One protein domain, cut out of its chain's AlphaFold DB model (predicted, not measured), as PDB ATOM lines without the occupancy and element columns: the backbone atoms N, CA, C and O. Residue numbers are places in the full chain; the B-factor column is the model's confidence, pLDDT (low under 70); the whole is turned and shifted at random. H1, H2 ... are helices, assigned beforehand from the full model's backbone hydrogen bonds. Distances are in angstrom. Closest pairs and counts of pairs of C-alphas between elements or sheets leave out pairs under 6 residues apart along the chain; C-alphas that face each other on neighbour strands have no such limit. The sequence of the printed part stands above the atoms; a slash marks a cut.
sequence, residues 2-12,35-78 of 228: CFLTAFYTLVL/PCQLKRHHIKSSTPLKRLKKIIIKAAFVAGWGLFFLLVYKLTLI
ATOM      1  N   CYS A   2      16.905 -29.391  53.146       70.69
ATOM      2  CA  CYS A   2      15.836 -28.470  52.702       70.69
ATOM      3  C   CYS A   2      14.458 -29.123  52.443       70.69
ATOM      4  O   CYS A   2      13.420 -28.479  52.581       70.69
ATOM      5  N   PHE A   3      14.426 -30.411  52.084       79.19
ATOM      6  CA  PHE A   3      13.176 -31.154  51.877       79.19
ATOM      7  C   PHE A   3      12.398 -31.378  53.185       79.19
ATOM      8  O   PHE A   3      11.177 -31.254  53.210       79.19
ATOM      9  N   LEU A   4      13.106 -31.633  54.293       76.19
ATOM     10  CA  LEU A   4      12.501 -31.827  55.616       76.19
ATOM     11  C   LEU A   4      11.876 -30.530  56.132       76.19
ATOM     12  O   LEU A   4      10.769 -30.551  56.659       76.19
ATOM     13  N   THR A   5      12.543 -29.391  55.922       77.69
ATOM     14  CA  THR A   5      11.988 -28.080  56.279       77.69
ATOM     15  C   THR A   5      10.766 -27.731  55.435       77.69
ATOM     16  O   THR A   5       9.780 -27.250  55.985       77.69
ATOM     17  N   ALA A   6      10.778 -28.033  54.133       80.94
ATOM     18  CA  ALA A   6       9.626 -27.808  53.259       80.94
ATOM     19  C   ALA A   6       8.412 -28.657  53.679       80.94
ATOM     20  O   ALA A   6       7.317 -28.125  53.871       80.94
ATOM     21  N   PHE A   7       8.616 -29.957  53.915       82.56
ATOM     22  CA  PHE A   7       7.568 -30.857  54.404       82.56
ATOM     23  C   PHE A   7       7.002 -30.396  55.755       82.56
ATOM     24  O   PHE A   7       5.789 -30.372  55.950       82.56
ATOM     25  N   TYR A   8       7.869 -29.944  56.666       81.88
ATOM     26  CA  TYR A   8       7.449 -29.429  57.966       81.88
ATOM     27  C   TYR A   8       6.569 -28.178  57.836       81.88
ATOM     28  O   TYR A   8       5.518 -28.110  58.466       81.88
ATOM     29  N   THR A   9       6.935 -27.219  56.976       80.06
ATOM     30  CA  THR A   9       6.111 -26.017  56.736       80.06
ATOM     31  C   THR A   9       4.749 -26.342  56.121       80.06
ATOM     32  O   THR A   9       3.742 -25.771  56.537       80.06
ATOM     33  N   LEU A  10       4.696 -27.311  55.200       83.31
ATOM     34  CA  LEU A  10       3.456 -27.763  54.565       83.31
ATOM     35  C   LEU A  10       2.474 -28.347  55.588       83.31
ATOM     36  O   LEU A  10       1.269 -28.187  55.439       83.31
ATOM     37  N   VAL A  11       2.979 -29.013  56.628       83.38
ATOM     38  CA  VAL A  11       2.155 -29.649  57.663       83.38
ATOM     39  C   VAL A  11       1.823 -28.675  58.801       83.38
ATOM     40  O   VAL A  11       0.702 -28.686  59.308       83.38
ATOM     41  N   LEU A  12       2.740 -27.778  59.183       79.75
ATOM     42  CA  LEU A  12       2.515 -26.849  60.296       79.75
ATOM     43  C   LEU A  12       1.447 -25.789  59.994       79.75
ATOM     44  O   LEU A  12       0.682 -25.429  60.890       79.75
ATOM     45  N   PRO A  35     -33.871 -27.106  87.315       85.69
ATOM     46  CA  PRO A  35     -33.319 -28.192  86.494       85.69
ATOM     47  C   PRO A  35     -32.269 -27.704  85.476       85.69
ATOM     48  O   PRO A  35     -31.308 -28.415  85.167       85.69
ATOM     49  N   CYS A  36     -32.382 -26.457  85.006       85.00
ATOM     50  CA  CYS A  36     -31.402 -25.819  84.124       85.00
ATOM     51  C   CYS A  36     -30.067 -25.562  84.846       85.00
ATOM     52  O   CYS A  36     -28.996 -25.659  84.237       85.00
ATOM     53  N   GLN A  37     -30.122 -25.222  86.136       85.31
ATOM     54  CA  GLN A  37     -28.947 -24.968  86.968       85.31
ATOM     55  C   GLN A  37     -28.207 -26.270  87.318       85.31
ATOM     56  O   GLN A  37     -26.987 -26.334  87.145       85.31
ATOM     57  N   LEU A  38     -28.933 -27.332  87.689       85.19
ATOM     58  CA  LEU A  38     -28.367 -28.659  87.978       85.19
ATOM     59  C   LEU A  38     -27.632 -29.245  86.763       85.19
ATOM     60  O   LEU A  38     -26.461 -29.621  86.855       85.19
ATOM     61  N   LYS A  39     -28.262 -29.217  85.579       82.75
ATOM     62  CA  LYS A  39     -27.634 -29.670  84.326       82.75
ATOM     63  C   LYS A  39     -26.363 -28.877  84.001       82.75
ATOM     64  O   LYS A  39     -25.372 -29.445  83.544       82.75
ATOM     65  N   ARG A  40     -26.348 -27.567  84.279       80.06
ATOM     66  CA  ARG A  40     -25.166 -26.712  84.077       80.06
ATOM     67  C   ARG A  40     -24.021 -27.100  85.008       80.06
ATOM     68  O   ARG A  40     -22.877 -27.102  84.558       80.06
ATOM     69  N   HIS A  41     -24.312 -27.439  86.262       78.00
ATOM     70  CA  HIS A  41     -23.297 -27.871  87.221       78.00
ATOM     71  C   HIS A  41     -22.637 -29.192  86.785       78.00
ATOM     72  O   HIS A  41     -21.409 -29.272  86.734       78.00
ATOM     73  N   HIS A  42     -23.433 -30.168  86.328       78.94
ATOM     74  CA  HIS A  42     -22.929 -31.435  85.776       78.94
ATOM     75  C   HIS A  42     -22.121 -31.266  84.479       78.94
ATOM     76  O   HIS A  42     -21.102 -31.921  84.284       78.94
ATOM     77  N   ILE A  43     -22.521 -30.354  83.587       71.56
ATOM     78  CA  ILE A  43     -21.745 -30.073  82.369       71.56
ATOM     79  C   ILE A  43     -20.404 -29.405  82.723       71.56
ATOM     80  O   ILE A  43     -19.386 -29.682  82.081       71.56
ATOM     81  N   LYS A  44     -20.376 -28.556  83.763       67.31
ATOM     82  CA  LYS A  44     -19.193 -27.788  84.180       67.31
ATOM     83  C   LYS A  44     -18.118 -28.655  84.851       67.31
ATOM     84  O   LYS A  44     -16.938 -28.372  84.653       67.31
ATOM     85  N   SER A  45     -18.473 -29.729  85.560       61.81
ATOM     86  CA  SER A  45     -17.494 -30.631  86.197       61.81
ATOM     87  C   SER A  45     -16.663 -31.447  85.191       61.81
ATOM     88  O   SER A  45     -15.521 -31.786  85.476       61.81
ATOM     89  N   SER A  46     -17.158 -31.655  83.963       56.91
ATOM     90  CA  SER A  46     -16.418 -32.320  82.868       56.91
ATOM     91  C   SER A  46     -15.393 -31.426  82.135       56.91
ATOM     92  O   SER A  46     -14.769 -31.840  81.154       56.91
ATOM     93  N   THR A  47     -15.230 -30.165  82.557       65.75
ATOM     94  CA  THR A  47     -14.426 -29.154  81.844       65.75
ATOM     95  C   THR A  47     -12.915 -29.098  82.136       65.75
ATOM     96  O   THR A  47     -12.215 -28.600  81.244       65.75
ATOM     97  N   PRO A  48     -12.347 -29.585  83.267       72.75
ATOM     98  CA  PRO A  48     -10.923 -29.381  83.547       72.75
ATOM     99  C   PRO A  48     -10.029 -30.180  82.590       72.75
ATOM    100  O   PRO A  48      -9.090 -29.611  82.038       72.75
ATOM    101  N   LEU A  49     -10.384 -31.432  82.266       76.50
ATOM    102  CA  LEU A  49      -9.675 -32.227  81.250       76.50
ATOM    103  C   LEU A  49      -9.755 -31.590  79.855       76.50
ATOM    104  O   LEU A  49      -8.771 -31.569  79.120       76.50
ATOM    105  N   LYS A  50     -10.910 -31.018  79.487       78.75
ATOM    106  CA  LYS A  50     -11.087 -30.319  78.201       78.75
ATOM    107  C   LYS A  50     -10.226 -29.057  78.128       78.75
ATOM    108  O   LYS A  50      -9.677 -28.748  77.073       78.75
ATOM    109  N   ARG A  51     -10.092 -28.333  79.244       79.38
ATOM    110  CA  ARG A  51      -9.241 -27.143  79.353       79.38
ATOM    111  C   ARG A  51      -7.760 -27.512  79.299       79.38
ATOM    112  O   ARG A  51      -7.029 -26.889  78.537       79.38
ATOM    113  N   LEU A  52      -7.348 -28.551  80.025       85.81
ATOM    114  CA  LEU A  52      -5.980 -29.065  79.998       85.81
ATOM    115  C   LEU A  52      -5.599 -29.556  78.595       85.81
ATOM    116  O   LEU A  52      -4.571 -29.147  78.072       85.81
ATOM    117  N   LYS A  53      -6.473 -30.320  77.926       82.06
ATOM    118  CA  LYS A  53      -6.266 -30.769  76.538       82.06
ATOM    119  C   LYS A  53      -6.054 -29.595  75.576       82.06
ATOM    120  O   LYS A  53      -5.142 -29.635  74.759       82.06
ATOM    121  N   LYS A  54      -6.845 -28.519  75.696       81.19
ATOM    122  CA  LYS A  54      -6.660 -27.294  74.891       81.19
ATOM    123  C   LYS A  54      -5.309 -26.619  75.159       81.19
ATOM    124  O   LYS A  54      -4.706 -26.098  74.226       81.19
ATOM    125  N   ILE A  55      -4.840 -26.615  76.408       84.25
ATOM    126  CA  ILE A  55      -3.542 -26.033  76.781       84.25
ATOM    127  C   ILE A  55      -2.391 -26.889  76.243       84.25
ATOM    128  O   ILE A  55      -1.488 -26.339  75.625       84.25
ATOM    129  N   ILE A  56      -2.459 -28.215  76.395       87.25
ATOM    130  CA  ILE A  56      -1.446 -29.152  75.880       87.25
ATOM    131  C   ILE A  56      -1.304 -29.011  74.365       87.25
ATOM    132  O   ILE A  56      -0.192 -28.894  73.865       87.25
ATOM    133  N   ILE A  57      -2.421 -28.952  73.633       83.31
ATOM    134  CA  ILE A  57      -2.399 -28.770  72.176       83.31
ATOM    135  C   ILE A  57      -1.712 -27.448  71.809       83.31
ATOM    136  O   ILE A  57      -0.824 -27.436  70.961       83.31
ATOM    137  N   LYS A  58      -2.055 -26.338  72.478       80.69
ATOM    138  CA  LYS A  58      -1.396 -25.040  72.248       80.69
ATOM    139  C   LYS A  58       0.101 -25.078  72.564       80.69
ATOM    140  O   LYS A  58       0.890 -24.550  71.788       80.69
ATOM    141  N   ALA A  59       0.489 -25.713  73.667       86.38
ATOM    142  CA  ALA A  59       1.889 -25.862  74.051       86.38
ATOM    143  C   ALA A  59       2.672 -26.706  73.032       86.38
ATOM    144  O   ALA A  59       3.777 -26.328  72.657       86.38
ATOM    145  N   ALA A  60       2.076 -27.787  72.517       86.69
ATOM    146  CA  ALA A  60       2.674 -28.619  71.474       86.69
ATOM    147  C   ALA A  60       2.921 -27.830  70.177       86.69
ATOM    148  O   ALA A  60       3.977 -27.977  69.566       86.69
ATOM    149  N   PHE A  61       2.003 -26.937  69.790       85.31
ATOM    150  CA  PHE A  61       2.222 -26.040  68.652       85.31
ATOM    151  C   PHE A  61       3.380 -25.071  68.887       85.31
ATOM    152  O   PHE A  61       4.232 -24.930  68.015       85.31
ATOM    153  N   VAL A  62       3.441 -24.426  70.055       85.38
ATOM    154  CA  VAL A  62       4.542 -23.508  70.400       85.38
ATOM    155  C   VAL A  62       5.887 -24.241  70.394       85.38
ATOM    156  O   VAL A  62       6.850 -23.743  69.815       85.38
ATOM    157  N   ALA A  63       5.941 -25.449  70.958       88.50
ATOM    158  CA  ALA A  63       7.130 -26.297  70.915       88.50
ATOM    159  C   ALA A  63       7.511 -26.684  69.475       88.50
ATOM    160  O   ALA A  63       8.685 -26.627  69.114       88.50
ATOM    161  N   GLY A  64       6.524 -27.001  68.630       86.69
ATOM    162  CA  GLY A  64       6.732 -27.284  67.209       86.69
ATOM    163  C   GLY A  64       7.311 -26.093  66.437       86.69
ATOM    164  O   GLY A  64       8.213 -26.272  65.618       86.69
ATOM    165  N   TRP A  65       6.858 -24.870  66.716       85.75
ATOM    166  CA  TRP A  65       7.458 -23.660  66.141       85.75
ATOM    167  C   TRP A  65       8.882 -23.424  66.654       85.75
ATOM    168  O   TRP A  65       9.770 -23.126  65.859       85.75
ATOM    169  N   GLY A  66       9.133 -23.616  67.952       89.81
ATOM    170  CA  GLY A  66      10.481 -23.516  68.522       89.81
ATOM    171  C   GLY A  66      11.468 -24.496  67.876       89.81
ATOM    172  O   GLY A  66      12.569 -24.104  67.491       89.81
ATOM    173  N   LEU A  67      11.049 -25.749  67.672       88.06
ATOM    174  CA  LEU A  67      11.852 -26.768  66.992       88.06
ATOM    175  C   LEU A  67      12.138 -26.401  65.529       88.06
ATOM    176  O   LEU A  67      13.248 -26.622  65.051       88.06
ATOM    177  N   PHE A  68      11.168 -25.808  64.828       85.31
ATOM    178  CA  PHE A  68      11.364 -25.323  63.462       85.31
ATOM    179  C   PHE A  68      12.443 -24.246  63.382       85.31
ATOM    180  O   PHE A  68      13.367 -24.365  62.578       85.31
ATOM    181  N   PHE A  69      12.366 -23.226  64.241       85.69
ATOM    182  CA  PHE A  69      13.372 -22.166  64.279       85.69
ATOM    183  C   PHE A  69      14.756 -22.703  64.648       85.69
ATOM    184  O   PHE A  69      15.748 -22.288  64.053       85.69
ATOM    185  N   LEU A  70      14.829 -23.676  65.559       87.44
ATOM    186  CA  LEU A  70      16.078 -24.345  65.914       87.44
ATOM    187  C   LEU A  70      16.674 -25.113  64.727       87.44
ATOM    188  O   LEU A  70      17.872 -25.006  64.470       87.44
ATOM    189  N   LEU A  71      15.852 -25.857  63.981       85.75
ATOM    190  CA  LEU A  71      16.282 -26.563  62.774       85.75
ATOM    191  C   LEU A  71      16.811 -25.587  61.723       85.75
ATOM    192  O   LEU A  71      17.906 -25.789  61.210       85.75
ATOM    193  N   VAL A  72      16.077 -24.507  61.444       84.75
ATOM    194  CA  VAL A  72      16.511 -23.468  60.498       84.75
ATOM    195  C   VAL A  72      17.830 -22.838  60.944       84.75
ATOM    196  O   VAL A  72      18.744 -22.727  60.134       84.75
ATOM    197  N   TYR A  73      17.976 -22.505  62.229       86.31
ATOM    198  CA  TYR A  73      19.221 -21.966  62.777       86.31
ATOM    199  C   TYR A  73      20.403 -22.925  62.579       86.31
ATOM    200  O   TYR A  73      21.473 -22.523  62.124       86.31
ATOM    201  N   LYS A  74      20.206 -24.225  62.830       84.94
ATOM    202  CA  LYS A  74      21.232 -25.240  62.557       84.94
ATOM    203  C   LYS A  74      21.581 -25.336  61.071       84.94
ATOM    204  O   LYS A  74      22.747 -25.524  60.756       84.94
ATOM    205  N   LEU A  75      20.614 -25.158  60.168       83.44
ATOM    206  CA  LEU A  75      20.891 -25.104  58.728       83.44
ATOM    207  C   LEU A  75      21.671 -23.859  58.322       83.44
ATOM    208  O   LEU A  75      22.515 -23.956  57.443       83.44
ATOM    209  N   THR A  76      21.422 -22.712  58.955       81.50
ATOM    210  CA  THR A  76      22.199 -21.491  58.685       81.50
ATOM    211  C   THR A  76      23.622 -21.552  59.233       81.50
ATOM    212  O   THR A  76      24.485 -20.842  58.735       81.50
ATOM    213  N   LEU A  77      23.860 -22.386  60.251       81.44
ATOM    214  CA  LEU A  77      25.183 -22.609  60.836       81.44
ATOM    215  C   LEU A  77      26.006 -23.669  60.105       81.44
ATOM    216  O   LEU A  77      27.212 -23.736  60.316       81.44
ATOM    217  N   ILE A  78      25.372 -24.516  59.293       79.12
ATOM    218  CA  ILE A  78      26.101 -25.399  58.391       79.12
ATOM    219  C   ILE A  78      26.695 -24.500  57.314       79.12
ATOM    220  O   ILE A  78      26.010 -24.068  56.384       79.12
TER     221      ILE A  78
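This is residues 2 to 12 and 35 to 78 of the 228 residues of the protein "J domain-containing protein" of Schistosoma margrebowiei (UniProt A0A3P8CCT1). Picture one long helix, H3, with the short helix H1 beside its later part, running opposite ways, and a second short helix, H2, extending the length beyond its first residue, Thr 47. Residues 35 to 60, which are H2, Ser 46 and the first part of H3, stick out as a free arm, and this arm makes much of the length. The printed part has 55 residues with three named helices, in the order H1, H2, H3 along the chain, and no named strand; its class is all helix. It is extended, with a radius of gyration of the C-alphas of 19.7 A, and the C-alphas span 65 by 18 by 10 A.

Start at the first printed residue with H1, residues 2 to 12, and then go to H3, residues 47 to 77. These two helices touch, H3 with residues 68 to 72 alone. Look at Thr 5 and Val 72, whose C-alphas are the closest of the two helices at 7.7 A. H1 and H3 stand at a shallow tilt of 21 degrees and run opposite ways, with their centres 15.3 A apart. Next along the printed part comes H2, residues 35 to 45, which touches no helix. H1 and H2 are apart, and H2 and H3 meet only through their link. Check the backbones of H1, H2 and H3, and you will find every O i to N i+4 pair within hydrogen-bond range.

Find C-alpha 2 at (15.836, -28.470, 52.702); from there H1 runs through residues 2 to 12, 15.4 A from first to last C-alpha. After the cut, find C-alpha 35 at (-33.319, -28.192, 86.494), where H2 begins; it runs to Ser 45, 16.0 A from first to last C-alpha. Pass Ser 46 and reach Thr 47, from which H3 runs 45.3 A to C-alpha 77 at (25.183, -22.609, 60.836). H3 is the longest helix, with 31 residues.

Look for the two C-alphas farthest apart, those of Pro 35 and Ile 78, at 65.8 A; the outline is only just a rod, with its spans of 65 by 18 by 10 A. Residues 13 to 34 are not printed, and C-alphas 12 and 35 are 44.4 A apart across this cut, which the link from H1 to H2 crosses. The link from H2 to H3, one residue, is tight. In the B-factor column the mean pLDDT of the printed part is 81.1, and residues 44 to 47 are under 70, where the model's confidence is low.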